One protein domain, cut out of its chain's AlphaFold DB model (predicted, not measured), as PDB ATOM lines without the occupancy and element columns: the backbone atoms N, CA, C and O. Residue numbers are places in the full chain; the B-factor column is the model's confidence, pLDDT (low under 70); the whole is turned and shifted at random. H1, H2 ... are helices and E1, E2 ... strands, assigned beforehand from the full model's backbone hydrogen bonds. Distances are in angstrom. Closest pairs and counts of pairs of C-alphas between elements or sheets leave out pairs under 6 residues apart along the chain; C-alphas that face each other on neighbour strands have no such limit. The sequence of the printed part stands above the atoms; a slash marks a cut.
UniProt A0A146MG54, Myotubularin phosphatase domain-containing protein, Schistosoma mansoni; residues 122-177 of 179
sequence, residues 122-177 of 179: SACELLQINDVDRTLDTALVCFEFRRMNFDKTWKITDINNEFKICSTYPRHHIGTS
ATOM      1  N   SER A 122     193.481 158.005 220.116       83.19
ATOM      2  CA  SER A 122     194.414 158.246 219.025       83.19
ATOM      3  C   SER A 122     194.653 156.971 218.209       83.19
ATOM      4  O   SER A 122     194.449 155.847 218.676       83.19
ATOM      5  N   ALA A 123     195.147 157.127 216.978       82.31
ATOM      6  CA  ALA A 123     195.514 155.974 216.157       82.31
ATOM      7  C   ALA A 123     196.622 155.124 216.813       82.31
ATOM      8  O   ALA A 123     196.596 153.904 216.677       82.31
ATOM      9  N   CYS A 124     197.545 155.733 217.573       82.31
ATOM     10  CA  CYS A 124     198.553 154.992 218.337       82.31
ATOM     11  C   CYS A 124     197.923 154.108 219.415       82.31
ATOM     12  O   CYS A 124     198.297 152.945 219.526       82.31
ATOM     13  N   GLU A 125     196.955 154.624 220.175       84.88
ATOM     14  CA  GLU A 125     196.262 153.841 221.207       84.88
ATOM     15  C   GLU A 125     195.472 152.680 220.594       84.88
ATOM     16  O   GLU A 125     195.548 151.554 221.080       84.88
ATOM     17  N   LEU A 126     194.774 152.927 219.478       83.81
ATOM     18  CA  LEU A 126     194.018 151.895 218.763       83.81
ATOM     19  C   LEU A 126     194.918 150.787 218.200       83.81
ATOM     20  O   LEU A 126     194.552 149.613 218.243       83.81
ATOM     21  N   LEU A 127     196.089 151.153 217.677       84.56
ATOM     22  CA  LEU A 127     197.059 150.222 217.094       84.56
ATOM     23  C   LEU A 127     198.070 149.680 218.115       84.56
ATOM     24  O   LEU A 127     198.962 148.922 217.737       84.56
ATOM     25  N   GLN A 128     197.938 150.053 219.392       86.06
ATOM     26  CA  GLN A 128     198.846 149.664 220.479       86.06
ATOM     27  C   GLN A 128     200.317 150.010 220.174       86.06
ATOM     28  O   GLN A 128     201.245 149.259 220.486       86.06
ATOM     29  N   ILE A 129     200.539 151.162 219.535       84.31
ATOM     30  CA  ILE A 129     201.870 151.677 219.215       84.31
ATOM     31  C   ILE A 129     202.421 152.385 220.456       84.31
ATOM     32  O   ILE A 129     202.091 153.535 220.733       84.31
ATOM     33  N   ASN A 130     203.290 151.691 221.190       75.56
ATOM     34  CA  ASN A 130     203.940 152.190 222.407       75.56
ATOM     35  C   ASN A 130     205.201 153.019 222.092       75.56
ATOM     36  O   ASN A 130     206.289 152.695 222.566       75.56
ATOM     37  N   ASP A 131     205.083 154.043 221.245       69.50
ATOM     38  CA  ASP A 131     206.209 154.901 220.846       69.50
ATOM     39  C   ASP A 131     206.001 156.321 221.393       69.50
ATOM     40  O   ASP A 131     205.275 157.124 220.811       69.50
ATOM     41  N   VAL A 132     206.575 156.591 222.571       59.34
ATOM     42  CA  VAL A 132     206.349 157.826 223.352       59.34
ATOM     43  C   VAL A 132     207.154 159.012 222.803       59.34
ATOM     44  O   VAL A 132     206.765 160.161 222.988       59.34
ATOM     45  N   ASP A 133     208.245 158.742 222.081       64.81
ATOM     46  CA  ASP A 133     209.202 159.767 221.647       64.81
ATOM     47  C   ASP A 133     208.931 160.296 220.230       64.81
ATOM     48  O   ASP A 133     209.525 161.288 219.798       64.81
ATOM     49  N   ARG A 134     208.052 159.634 219.468       68.19
ATOM     50  CA  ARG A 134     207.792 159.960 218.062       68.19
ATOM     51  C   ARG A 134     206.472 160.691 217.881       68.19
ATOM     52  O   ARG A 134     205.470 160.385 218.516       68.19
ATOM     53  N   THR A 135     206.449 161.624 216.929       79.44
ATOM     54  CA  THR A 135     205.182 162.198 216.458       79.44
ATOM     55  C   THR A 135     204.284 161.094 215.890       79.44
ATOM     56  O   THR A 135     204.792 160.119 215.325       79.44
ATOM     57  N   LEU A 136     202.962 161.270 215.999       80.19
ATOM     58  CA  LEU A 136     201.951 160.319 215.511       80.19
ATOM     59  C   LEU A 136     202.255 159.827 214.085       80.19
ATOM     60  O   LEU A 136     202.317 158.623 213.843       80.19
ATOM     61  N   ASP A 137     202.533 160.755 213.167       79.88
ATOM     62  CA  ASP A 137     202.846 160.449 211.766       79.88
ATOM     63  C   ASP A 137     204.071 159.531 211.628       79.88
ATOM     64  O   ASP A 137     204.074 158.579 210.848       79.88
ATOM     65  N   THR A 138     205.123 159.786 212.411       84.62
ATOM     66  CA  THR A 138     206.366 159.004 212.368       84.62
ATOM     67  C   THR A 138     206.158 157.605 212.936       84.62
ATOM     68  O   THR A 138     206.646 156.623 212.370       84.62
ATOM     69  N   ALA A 139     205.430 157.513 214.050       86.94
ATOM     70  CA  ALA A 139     205.111 156.253 214.702       86.94
ATOM     71  C   ALA A 139     204.296 155.344 213.763       86.94
ATOM     72  O   ALA A 139     204.659 154.181 213.575       86.94
ATOM     73  N   LEU A 140     203.280 155.897 213.088       87.31
ATOM     74  CA  LEU A 140     202.444 155.183 212.117       87.31
ATOM     75  C   LEU A 140     203.237 154.681 210.908       87.31
ATOM     76  O   LEU A 140     203.141 153.506 210.560       87.31
ATOM     77  N   VAL A 141     204.063 155.531 210.286       89.62
ATOM     78  CA  VAL A 141     204.865 155.122 209.119       89.62
ATOM     79  C   VAL A 141     205.849 154.015 209.492       89.62
ATOM     80  O   VAL A 141     205.997 153.045 208.755       89.62
ATOM     81  N   CYS A 142     206.495 154.110 210.656       87.62
ATOM     82  CA  CYS A 142     207.420 153.075 211.117       87.62
ATOM     83  C   CYS A 142     206.710 151.764 211.460       87.62
ATOM     84  O   CYS A 142     207.239 150.689 211.170       87.62
ATOM     85  N   PHE A 143     205.531 151.847 212.076       88.94
ATOM     86  CA  PHE A 143     204.692 150.688 212.348       88.94
ATOM     87  C   PHE A 143     204.303 149.980 211.045       88.94
ATOM     88  O   PHE A 143     204.577 148.789 210.893       88.94
ATOM     89  N   GLU A 144     203.765 150.715 210.070       90.44
ATOM     90  CA  GLU A 144     203.355 150.161 208.777       90.44
ATOM     91  C   GLU A 144     204.539 149.626 207.964       90.44
ATOM     92  O   GLU A 144     204.440 148.555 207.366       90.44
ATOM     93  N   PHE A 145     205.694 150.299 207.996       91.38
ATOM     94  CA  PHE A 145     206.914 149.823 207.339       91.38
ATOM     95  C   PHE A 145     207.353 148.448 207.867       91.38
ATOM     96  O   PHE A 145     207.687 147.557 207.085       91.38
ATOM     97  N   ARG A 146     207.301 148.245 209.194       89.88
ATOM     98  CA  ARG A 146     207.582 146.941 209.819       89.88
ATOM     99  C   ARG A 146     206.498 145.915 209.488       89.88
ATOM    100  O   ARG A 146     206.831 144.785 209.147       89.88
ATOM    101  N   ARG A 147     205.217 146.300 209.562       91.81
ATOM    102  CA  ARG A 147     204.070 145.414 209.293       91.81
ATOM    103  C   ARG A 147     204.087 144.870 207.864       91.81
ATOM    104  O   ARG A 147     203.765 143.705 207.652       91.81
ATOM    105  N   MET A 148     204.476 145.699 206.896       93.50
ATOM    106  CA  MET A 148     204.619 145.308 205.490       93.50
ATOM    107  C   MET A 148     205.890 144.499 205.200       93.50
ATOM    108  O   MET A 148     206.018 143.964 204.102       93.50
ATOM    109  N   ASN A 149     206.799 144.369 206.173       91.00
ATOM    110  CA  ASN A 149     208.044 143.608 206.063       91.00
ATOM    111  C   ASN A 149     208.908 144.036 204.860       91.00
ATOM    112  O   ASN A 149     209.423 143.195 204.121       91.00
ATOM    113  N   PHE A 150     209.051 145.350 204.656       88.69
ATOM    114  CA  PHE A 150     209.985 145.880 203.665       88.69
ATOM    115  C   PHE A 150     211.410 145.393 203.957       88.69
ATOM    116  O   PHE A 150     211.866 145.401 205.102       88.69
ATOM    117  N   ASP A 151     212.115 144.962 202.912       84.06
ATOM    118  CA  ASP A 151     213.489 144.485 203.039       84.06
ATOM    119  C   ASP A 151     214.496 145.641 203.227       84.06
ATOM    120  O   ASP A 151     214.152 146.824 203.266       84.06
ATOM    121  N   LYS A 152     215.785 145.300 203.331       82.44
ATOM    122  CA  LYS A 152     216.868 146.265 203.589       82.44
ATOM    123  C   LYS A 152     217.131 147.249 202.441       82.44
ATOM    124  O   LYS A 152     217.911 148.183 202.631       82.44
ATOM    125  N   THR A 153     216.548 147.039 201.262       88.75
ATOM    126  CA  THR A 153     216.701 147.950 200.116       88.75
ATOM    127  C   THR A 153     215.832 149.198 200.263       88.75
ATOM    128  O   THR A 153     216.145 150.239 199.681       88.75
ATOM    129  N   TRP A 154     214.800 149.124 201.105       91.12
ATOM    130  CA  TRP A 154     213.885 150.217 201.401       91.12
ATOM    131  C   TRP A 154     214.256 150.912 202.705       91.12
ATOM    132  O   TRP A 154     214.648 150.290 203.691       91.12
ATOM    133  N   LYS A 155     214.117 152.236 202.714       91.25
ATOM    134  CA  LYS A 155     214.343 153.076 203.890       91.25
ATOM    135  C   LYS A 155     213.228 154.099 204.014       91.25
ATOM    136  O   LYS A 155     212.665 154.547 203.015       91.25
ATOM    137  N   ILE A 156     212.952 154.486 205.252       91.25
ATOM    138  CA  ILE A 156     212.134 155.658 205.537       91.25
ATOM    139  C   ILE A 156     213.043 156.880 205.426       91.25
ATOM    140  O   ILE A 156     214.115 156.911 206.029       91.25
ATOM    141  N   THR A 157     212.621 157.857 204.634       90.00
ATOM    142  CA  THR A 157     213.311 159.128 204.440       90.00
ATOM    143  C   THR A 157     212.451 160.262 204.981       90.00
ATOM    144  O   THR A 157     211.225 160.252 204.879       90.00
ATOM    145  N   ASP A 158     213.123 161.250 205.539       90.44
ATOM    146  CA  ASP A 158     212.604 162.480 206.135       90.44
ATOM    147  C   ASP A 158     212.774 163.686 205.195       90.44
ATOM    148  O   ASP A 158     212.587 164.843 205.572       90.44
ATOM    149  N   ILE A 159     213.088 163.421 203.926       91.56
ATOM    150  CA  ILE A 159     213.368 164.437 202.911       91.56
ATOM    151  C   ILE A 159     212.170 165.371 202.650       91.56
ATOM    152  O   ILE A 159     212.352 166.513 202.228       91.56
ATOM    153  N   ASN A 160     210.945 164.913 202.933       91.94
ATOM    154  CA  ASN A 160     209.721 165.708 202.824       91.94
ATOM    155  C   ASN A 160     209.173 166.174 204.187       91.94
ATOM    156  O   ASN A 160     208.026 166.604 204.267       91.94
ATOM    157  N   ASN A 161     209.970 166.140 205.261       90.88
ATOM    158  CA  ASN A 161     209.491 166.465 206.609       90.88
ATOM    159  C   ASN A 161     208.944 167.902 206.736       90.88
ATOM    160  O   ASN A 161     208.016 168.159 207.504       90.88
ATOM    161  N   GLU A 162     209.494 168.824 205.944       91.88
ATOM    162  CA  GLU A 162     209.045 170.219 205.824       91.88
ATOM    163  C   GLU A 162     208.171 170.470 204.582       91.88
ATOM    164  O   GLU A 162     207.997 171.616 204.177       91.88
ATOM    165  N   PHE A 163     207.643 169.417 203.943       92.62
ATOM    166  CA  PHE A 163     206.747 169.507 202.782       92.62
ATOM    167  C   PHE A 163     207.340 170.218 201.549       92.62
ATOM    168  O   PHE A 163     206.610 170.681 200.670       92.62
ATOM    169  N   LYS A 164     208.677 170.304 201.468       93.00
ATOM    170  CA  LYS A 164     209.403 170.999 200.390       93.00
ATOM    171  C   LYS A 164     209.443 170.226 199.074       93.00
ATOM    172  O   LYS A 164     209.543 170.853 198.025       93.00
ATOM    173  N   ILE A 165     209.396 168.892 199.114       92.06
ATOM    174  CA  ILE A 165     209.380 168.068 197.895       92.06
ATOM    175  C   ILE A 165     207.975 168.013 197.324       92.06
ATOM    176  O   ILE A 165     207.782 168.243 196.133       92.06
ATOM    177  N   CYS A 166     206.994 167.701 198.168       92.19
ATOM    178  CA  CYS A 166     205.601 167.744 197.771       92.19
ATOM    179  C   CYS A 166     204.703 168.023 198.975       92.19
ATOM    180  O   CYS A 166     204.664 167.249 199.933       92.19
ATOM    181  N   SER A 167     203.950 169.119 198.898       94.12
ATOM    182  CA  SER A 167     203.097 169.597 199.989       94.12
ATOM    183  C   SER A 167     201.849 168.760 200.233       94.12
ATOM    184  O   SER A 167     201.249 168.850 201.299       94.12
ATOM    185  N   THR A 168     201.462 167.934 199.263       93.06
ATOM    186  CA  THR A 168     200.325 167.016 199.377       93.06
ATOM    187  C   THR A 168     200.734 165.607 199.802       93.06
ATOM    188  O   THR A 168     199.860 164.775 200.033       93.06
ATOM    189  N   TYR A 169     202.038 165.323 199.915       91.38
ATOM    190  CA  TYR A 169     202.540 164.034 200.392       91.38
ATOM    191  C   TYR A 169     202.836 164.053 201.899       91.38
ATOM    192  O   TYR A 169     203.081 165.121 202.466       91.38
ATOM    193  N   PRO A 170     202.864 162.877 202.556       89.50
ATOM    194  CA  PRO A 170     203.269 162.763 203.953       89.50
ATOM    195  C   PRO A 170     204.690 163.285 204.213       89.50
ATOM    196  O   PRO A 170     205.527 163.354 203.315       89.50
ATOM    197  N   ARG A 171     204.985 163.587 205.482       90.06
ATOM    198  CA  ARG A 171     206.323 164.021 205.923       90.06
ATOM    199  C   ARG A 171     207.412 162.986 205.629       90.06
ATOM    200  O   ARG A 171     208.511 163.344 205.216       90.06
ATOM    201  N   HIS A 172     207.088 161.711 205.849       90.88
ATOM    202  CA  HIS A 172     208.010 160.588 205.694       90.88
ATOM    203  C   HIS A 172     207.663 159.769 204.464       90.88
ATOM    204  O   HIS A 172     206.506 159.392 204.272       90.88
ATOM    205  N   HIS A 173     208.668 159.453 203.655       89.62
ATOM    206  CA  HIS A 173     208.515 158.648 202.447       89.62
ATOM    207  C   HIS A 173     209.262 157.326 202.575       89.62
ATOM    208  O   HIS A 173     210.304 157.250 203.216       89.62
ATOM    209  N   ILE A 174     208.755 156.287 201.917       90.06
ATOM    210  CA  ILE A 174     209.467 155.019 201.771       90.06
ATOM    211  C   ILE A 174     210.127 155.033 200.394       90.06
ATOM    212  O   ILE A 174     209.443 155.113 199.376       90.06
ATOM    213  N   GLY A 175     211.457 155.003 200.368       85.06
ATOM    214  CA  GLY A 175     212.247 155.063 199.141       85.06
ATOM    215  C   GLY A 175     213.324 153.988 199.107       85.06
ATOM    216  O   GLY A 175     213.764 153.493 200.145       85.06
ATOM    217  N   THR A 176     213.758 153.628 197.904       79.56
ATOM    218  CA  THR A 176     214.895 152.725 197.718       79.56
ATOM    219  C   THR A 176     216.194 153.463 198.004       79.56
ATOM    220  O   THR A 176     216.385 154.594 197.554       79.56
ATOM    221  N   SER A 177     217.120 152.816 198.708       64.19
ATOM    222  CA  SER A 177     218.487 153.319 198.826       64.19
ATOM    223  C   SER A 177     219.154 153.196 197.454       64.19
ATOM    224  O   SER A 177     219.555 152.104 197.067       64.19
TER     225      SER A 177
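What this domain is: This is residues 122 to 177 of the 179 residues of the protein "Myotubularin phosphatase domain-containing protein" of Schistosoma mansoni (UniProt A0A146MG54). One helix, H2, stands in the middle of a row of three parts, with the one-turn helix H1 on one side of it and a small two-stranded hairpin, E1 and E2, on the other. The two strands are joined by a long loop, residues 158 to 172, which closes one end of the hairpin. The printed part has 56 residues, with two named helices and two named strands in the order H1, H2, E1, E2; the sheet order is E1 - E2, antiparallel. The class is mixed, helices and strands, though under half of the residues, 24 of 56, are in named elements. The whole is only just compact, close to loose, with a radius of gyration of the C-alphas of 11.9 A and spans of 30 by 26 by 18 A.

How they stand to each other: H1, residues 123 to 126, touches H2, residues 136 to 147, which meets it with residues 136 to 140 alone. Their closest C-alphas, those of Cys 124 and Leu 136, are 6.9 A apart. In H2 every O i to N i+4 pair is within hydrogen-bond range, while H1 is too short for such a pair. The closest C-alphas of H2 and E1, residues 154 to 157, are those of Cys 142 and Ile 156, 7.7 A apart. E1 and E2, residues 173 to 176, form a hairpin of antiparallel neighbour strands, with 140 degrees between their directions. N 157 and O 173 are 2.8 A apart and N 175 and O 155 are 2.9 A apart, both within hydrogen-bond range. H2 and E2 are only just apart, with their closest C-alphas at 8.0 A. H1 is apart from both strands.

Where its parts are: H1 begins with C-alpha 123 at (195.514, 155.974, 216.157). H2 runs from C-alpha 136 at (201.951, 160.319, 215.511) to C-alpha 147 at (204.070, 145.414, 209.293), a length of 16.3 A. E1 measures 9.4 A from C-alpha 154 to C-alpha 157. E2 measures 9.9 A and ends with C-alpha 176 at (214.895, 152.725, 197.718).

The domain as a whole: The two C-alphas farthest apart are those of Ser 122 and Ser 177, the first and last printed residues, at 31.8 A. The printed part has no cut. The links H1 to H2, of 9 residues, and H2 to E1, of 6, are short; the link E1 to E2, of 15 residues, is long. The mean pLDDT of the printed part is 85.9, and residues 131 to 134 and residue 177 are under 70.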